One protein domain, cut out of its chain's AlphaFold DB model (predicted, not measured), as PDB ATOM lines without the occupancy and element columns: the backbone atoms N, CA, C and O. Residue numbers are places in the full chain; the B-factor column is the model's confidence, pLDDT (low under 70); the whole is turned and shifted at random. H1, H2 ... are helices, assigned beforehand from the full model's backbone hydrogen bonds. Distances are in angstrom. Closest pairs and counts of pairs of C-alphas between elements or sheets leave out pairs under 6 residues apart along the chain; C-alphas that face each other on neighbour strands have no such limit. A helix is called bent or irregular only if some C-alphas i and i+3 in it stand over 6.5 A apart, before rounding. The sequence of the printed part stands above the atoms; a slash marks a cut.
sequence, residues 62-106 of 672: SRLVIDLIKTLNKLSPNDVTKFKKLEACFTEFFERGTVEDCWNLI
ATOM      1  N   SER A  62      82.680 127.732  89.326       67.81
ATOM      2  CA  SER A  62      81.314 128.253  89.260       67.81
ATOM      3  C   SER A  62      81.306 129.619  88.565       67.81
ATOM      4  O   SER A  62      82.185 130.451  88.800       67.81
ATOM      5  N   ARG A  63      80.298 129.883  87.714       71.94
ATOM      6  CA  ARG A  63      80.166 131.184  87.016       71.94
ATOM      7  C   ARG A  63      80.269 132.368  87.984       71.94
ATOM      8  O   ARG A  63      80.814 133.401  87.620       71.94
ATOM      9  N   LEU A  64      79.836 132.169  89.231       73.50
ATOM     10  CA  LEU A  64      79.961 133.110  90.343       73.50
ATOM     11  C   LEU A  64      81.415 133.513  90.642       73.50
ATOM     12  O   LEU A  64      81.670 134.694  90.840       73.50
ATOM     13  N   VAL A  65      82.373 132.578  90.632       73.62
ATOM     14  CA  VAL A  65      83.808 132.879  90.813       73.62
ATOM     15  C   VAL A  65      84.345 133.669  89.622       73.62
ATOM     16  O   VAL A  65      85.019 134.679  89.806       73.62
ATOM     17  N   ILE A  66      83.995 133.268  88.397       76.25
ATOM     18  CA  ILE A  66      84.410 133.969  87.174       76.25
ATOM     19  C   ILE A  66      83.857 135.405  87.149       76.25
ATOM     20  O   ILE A  66      84.583 136.346  86.826       76.25
ATOM     21  N   ASP A  67      82.590 135.600  87.509       78.50
ATOM     22  CA  ASP A  67      81.947 136.914  87.508       78.50
ATOM     23  C   ASP A  67      82.369 137.772  88.716       78.50
ATOM     24  O   ASP A  67      82.486 138.994  88.578       78.50
ATOM     25  N   LEU A  68      82.724 137.161  89.854       78.94
ATOM     26  CA  LEU A  68      83.404 137.833  90.966       78.94
ATOM     27  C   LEU A  68      84.785 138.344  90.534       78.94
ATOM     28  O   LEU A  68      85.054 139.532  90.694       78.94
ATOM     29  N   ILE A  69      85.621 137.508  89.906       79.69
ATOM     30  CA  ILE A  69      86.943 137.905  89.384       79.69
ATOM     31  C   ILE A  69      86.803 139.032  88.349       79.69
ATOM     32  O   ILE A  69      87.482 140.052  88.455       79.69
ATOM     33  N   LYS A  70      85.874 138.919  87.389       83.38
ATOM     34  CA  LYS A  70      85.585 139.993  86.414       83.38
ATOM     35  C   LYS A  70      85.120 141.296  87.065       83.38
ATOM     36  O   LYS A  70      85.326 142.357  86.478       83.38
ATOM     37  N   THR A  71      84.448 141.227  88.213       84.12
ATOM     38  CA  THR A  71      83.991 142.414  88.947       84.12
ATOM     39  C   THR A  71      85.140 143.025  89.744       84.12
ATOM     40  O   THR A  71      85.372 144.223  89.627       84.12
ATOM     41  N   LEU A  72      85.911 142.219  90.481       81.19
ATOM     42  CA  LEU A  72      87.088 142.674  91.229       81.19
ATOM     43  C   LEU A  72      88.139 143.303  90.302       81.19
ATOM     44  O   LEU A  72      88.640 144.378  90.609       81.19
ATOM     45  N   ASN A  73      88.366 142.737  89.112       84.44
ATOM     46  CA  ASN A  73      89.255 143.306  88.087       84.44
ATOM     47  C   ASN A  73      88.802 144.677  87.533       84.44
ATOM     48  O   ASN A  73      89.552 145.308  86.791       84.44
ATOM     49  N   LYS A  74      87.582 145.138  87.846       89.50
ATOM     50  CA  LYS A  74      87.056 146.465  87.474       89.50
ATOM     51  C   LYS A  74      87.035 147.462  88.636       89.50
ATOM     52  O   LYS A  74      86.663 148.612  88.417       89.50
ATOM     53  N   LEU A  75      87.378 147.038  89.851       86.81
ATOM     54  CA  LEU A  75      87.395 147.883  91.043       86.81
ATOM     55  C   LEU A  75      88.839 148.234  91.398       86.81
ATOM     56  O   LEU A  75      89.701 147.359  91.457       86.81
ATOM     57  N   SER A  76      89.111 149.507  91.679       89.44
ATOM     58  CA  SER A  76      90.375 149.878  92.319       89.44
ATOM     59  C   SER A  76      90.311 149.594  93.829       89.44
ATOM     60  O   SER A  76      89.217 149.557  94.401       89.44
ATOM     61  N   PRO A  77      91.455 149.476  94.533       85.31
ATOM     62  CA  PRO A  77      91.465 149.395  95.997       85.31
ATOM     63  C   PRO A  77      90.737 150.571  96.673       85.31
ATOM     64  O   PRO A  77      90.090 150.392  97.698       85.31
ATOM     65  N   ASN A  78      90.770 151.758  96.055       88.50
ATOM     66  CA  ASN A  78      90.052 152.946  96.521       88.50
ATOM     67  C   ASN A  78      88.528 152.857  96.307       88.50
ATOM     68  O   ASN A  78      87.773 153.615  96.899       88.50
ATOM     69  N   ASP A  79      88.042 151.965  95.445       87.75
ATOM     70  CA  ASP A  79      86.605 151.703  95.327       87.75
ATOM     71  C   ASP A  79      86.152 150.693  96.378       87.75
ATOM     72  O   ASP A  79      85.070 150.854  96.937       87.75
ATOM     73  N   VAL A  80      87.003 149.721  96.729       84.31
ATOM     74  CA  VAL A  80      86.754 148.783  97.837       84.31
ATOM     75  C   VAL A  80      86.564 149.531  99.163       84.31
ATOM     76  O   VAL A  80      85.559 149.308  99.836       84.31
ATOM     77  N   THR A  81      87.450 150.476  99.497       83.12
ATOM     78  CA  THR A  81      87.382 151.269 100.744       83.12
ATOM     79  C   THR A  81      86.225 152.275 100.801       83.12
ATOM     80  O   THR A  81      85.870 152.744 101.877       83.12
ATOM     81  N   LYS A  82      85.576 152.607  99.674       90.06
ATOM     82  CA  LYS A  82      84.352 153.440  99.681       90.06
ATOM     83  C   LYS A  82      83.107 152.644 100.076       90.06
ATOM     84  O   LYS A  82      82.129 153.226 100.550       90.06
ATOM     85  N   PHE A  83      83.113 151.325  99.889       88.94
ATOM     86  CA  PHE A  83      81.988 150.458 100.225       88.94
ATOM     87  C   PHE A  83      82.235 149.759 101.563       88.94
ATOM     88  O   PHE A  83      82.699 148.626 101.578       88.94
ATOM     89  N   LYS A  84      81.826 150.383 102.679       88.50
ATOM     90  CA  LYS A  84      82.003 149.858 104.055       88.50
ATOM     91  C   LYS A  84      81.703 148.361 104.232       88.50
ATOM     92  O   LYS A  84      82.365 147.686 105.008       88.50
ATOM     93  N   LYS A  85      80.698 147.824 103.524       86.06
ATOM     94  CA  LYS A  85      80.356 146.391 103.577       86.06
ATOM     95  C   LYS A  85      81.374 145.506 102.842       86.06
ATOM     96  O   LYS A  85      81.657 144.411 103.306       86.06
ATOM     97  N   LEU A  86      81.910 145.968 101.712       82.69
ATOM     98  CA  LEU A  86      82.949 145.258 100.965       82.69
ATOM     99  C   LEU A  86      84.297 145.363 101.689       82.69
ATOM    100  O   LEU A  86      84.970 144.353 101.840       82.69
ATOM    101  N   GLU A  87      84.632 146.552 102.194       89.12
ATOM    102  CA  GLU A  87      85.758 146.794 103.103       89.12
ATOM    103  C   GLU A  87      85.722 145.829 104.298       89.12
ATOM    104  O   GLU A  87      86.671 145.077 104.485       89.12
ATOM    105  N   ALA A  88      84.601 145.749 105.028       87.81
ATOM    106  CA  ALA A  88      84.438 144.812 106.140       87.81
ATOM    107  C   ALA A  88      84.642 143.341 105.731       87.81
ATOM    108  O   ALA A  88      85.323 142.610 106.443       87.81
ATOM    109  N   CYS A  89      84.121 142.907 104.574       86.56
ATOM    110  CA  CYS A  89      84.357 141.547 104.075       86.56
ATOM    111  C   CYS A  89      85.828 141.283 103.712       86.56
ATOM    112  O   CYS A  89      86.304 140.170 103.917       86.56
ATOM    113  N   PHE A  90      86.556 142.271 103.178       86.94
ATOM    114  CA  PHE A  90      87.994 142.137 102.925       86.94
ATOM    115  C   PHE A  90      88.797 142.116 104.230       86.94
ATOM    116  O   PHE A  90      89.697 141.291 104.358       86.94
ATOM    117  N   THR A  91      88.450 142.954 105.208       87.56
ATOM    118  CA  THR A  91      89.046 142.930 106.552       87.56
ATOM    119  C   THR A  91      88.854 141.564 107.207       87.56
ATOM    120  O   THR A  91      89.841 140.926 107.550       87.56
ATOM    121  N   GLU A  92      87.620 141.054 107.267       90.00
ATOM    122  CA  GLU A  92      87.317 139.732 107.833       90.00
ATOM    123  C   GLU A  92      88.032 138.595 107.073       90.00
ATOM    124  O   GLU A  92      88.490 137.623 107.670       90.00
ATOM    125  N   PHE A  93      88.171 138.711 105.748       89.31
ATOM    126  CA  PHE A  93      88.932 137.755 104.943       89.31
ATOM    127  C   PHE A  93      90.424 137.739 105.311       89.31
ATOM    128  O   PHE A  93      90.991 136.659 105.477       89.31
ATOM    129  N   PHE A  94      91.055 138.907 105.481       86.94
ATOM    130  CA  PHE A  94      92.452 138.993 105.914       86.94
ATOM    131  C   PHE A  94      92.637 138.581 107.387       86.94
ATOM    132  O   PHE A  94      93.630 137.938 107.704       86.94
ATOM    133  N   GLU A  95      91.676 138.859 108.272       88.12
ATOM    134  CA  GLU A  95      91.694 138.422 109.682       88.12
ATOM    135  C   GLU A  95      91.629 136.894 109.851       88.12
ATOM    136  O   GLU A  95      92.111 136.362 110.850       88.12
ATOM    137  N   ARG A  96      91.058 136.171 108.876       87.62
ATOM    138  CA  ARG A  96      91.032 134.697 108.849       87.62
ATOM    139  C   ARG A  96      92.343 134.067 108.353       87.62
ATOM    140  O   ARG A  96      92.533 132.869 108.548       87.62
ATOM    141  N   GLY A  97      93.209 134.830 107.682       81.75
ATOM    142  CA  GLY A  97      94.494 134.360 107.157       81.75
ATOM    143  C   GLY A  97      95.654 134.620 108.118       81.75
ATOM    144  O   GLY A  97      95.590 135.501 108.975       81.75
ATOM    145  N   THR A  98      96.763 133.897 107.966       87.31
ATOM    146  CA  THR A  98      98.005 134.294 108.642       87.31
ATOM    147  C   THR A  98      98.608 135.535 107.978       87.31
ATOM    148  O   THR A  98      98.303 135.871 106.830       87.31
ATOM    149  N   VAL A  99      99.532 136.208 108.672       78.62
ATOM    150  CA  VAL A  99     100.309 137.316 108.085       78.62
ATOM    151  C   VAL A  99     101.072 136.857 106.833       78.62
ATOM    152  O   VAL A  99     101.215 137.635 105.894       78.62
ATOM    153  N   GLU A 100     101.516 135.597 106.787       79.38
ATOM    154  CA  GLU A 100     102.191 135.014 105.624       79.38
ATOM    155  C   GLU A 100     101.228 134.805 104.444       79.38
ATOM    156  O   GLU A 100     101.557 135.194 103.324       79.38
ATOM    157  N   ASP A 101     100.012 134.302 104.684       78.62
ATOM    158  CA  ASP A 101      98.973 134.175 103.648       78.62
ATOM    159  C   ASP A 101      98.613 135.545 103.058       78.62
ATOM    160  O   ASP A 101      98.627 135.740 101.839       78.62
ATOM    161  N   CYS A 102      98.380 136.532 103.929       84.62
ATOM    162  CA  CYS A 102      98.095 137.912 103.539       84.62
ATOM    163  C   CYS A 102      99.254 138.526 102.743       84.62
ATOM    164  O   CYS A 102      99.038 139.196 101.732       84.62
ATOM    165  N   TRP A 103     100.498 138.275 103.161       85.12
ATOM    166  CA  TRP A 103     101.689 138.727 102.448       85.12
ATOM    167  C   TRP A 103     101.811 138.056 101.079       85.12
ATOM    168  O   TRP A 103     102.157 138.714 100.100       85.12
ATOM    169  N   ASN A 104     101.494 136.769 100.958       84.75
ATOM    170  CA  ASN A 104     101.557 136.031  99.697       84.75
ATOM    171  C   ASN A 104     100.557 136.534  98.643       84.75
ATOM    172  O   ASN A 104     100.869 136.467  97.455       84.75
ATOM    173  N   LEU A 105      99.452 137.163  99.056       84.94
ATOM    174  CA  LEU A 105      98.511 137.848  98.159       84.94
ATOM    175  C   LEU A 105      99.045 139.177  97.576       84.94
ATOM    176  O   LEU A 105      98.498 139.672  96.591       84.94
ATOM    177  N   ILE A 106     100.115 139.761  98.132       86.56
ATOM    178  CA  ILE A 106     100.700 141.019  97.634       86.56
ATOM    179  C   ILE A 106     101.686 140.738  96.477       86.56
ATOM    180  O   ILE A 106     102.652 139.987  96.666       86.56
TER     181      ILE A 106
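This is residues 62 to 106 of the 672 residues of an uncharacterized protein of Botryotinia calthae (UniProt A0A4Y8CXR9). The model is an open arch of helices with an empty middle: H1 and H3 make the two legs of a wide V, the short H2 sits at the corner between them, and H4 turns off at the far end of H3. The leg made by H1 sticks out with residues 62 to 71, and no two of the helices touch. The printed part has 45 residues with four named helices, in the order H1, H2, H3, H4, and no named strand; the class is all helix. With a radius of gyration of the C-alphas of 11.7 A the whole is only just loose, close to compact, and the C-alphas span 28 by 26 by 16 A along their three main axes.

Ser 62 comes first, and H1 follows as residues 63 to 72, beginning at C-alpha 63 at (80.166, 131.184, 87.016) and measuring 14.1 A from first to last C-alpha. After four residues comes H2, residues 77 to 80, 5.1 A long. H3, residues 84 to 95, is the longest helix at 12 residues and 16.0 A; its C-alpha 84 is at (82.003, 149.858, 104.055). H4, residues 99 to 104, measures 8.6 A and ends at C-alpha 104 at (101.557, 136.031, 99.697). No helix is bent or irregular.

H1 is apart from H2, H3 and H4. H2 and H3 are close but not clearly touching; their closest C-alphas, those of Val 80 and Glu 87, are 5.7 A apart. H3 and H4 are also close but not clearly touching, and their closest C-alphas, those of Phe 94 and Cys 102, are 6.2 A apart. The lines of H3 and H4 are about perpendicular, at 75 degrees. H2 and H4 are apart. In H1, H3 and H4 every pair of O of residue i and N of residue i+4 is within hydrogen-bond range; H2 is too short for such a pair, and its one pair of O of residue i and N of residue i+3 is within range.

The two C-alphas farthest apart are those of Arg 63 and Val 99, at 29.8 A, and the C-alphas of Ser 62 and Ile 106, the first and last printed residues, are 24.7 A apart. Residues 62 to 71, of which 63 to 71 belong to H1, stand free, and so do residues 95 to 101, of which 99 to 101 belong to H4. The links from H1 to H2, H2 to H3 and H3 to H4 are tight. The printed part has no cut. Its mean pLDDT is 83.9, and one residue, Ser 62, is under 70.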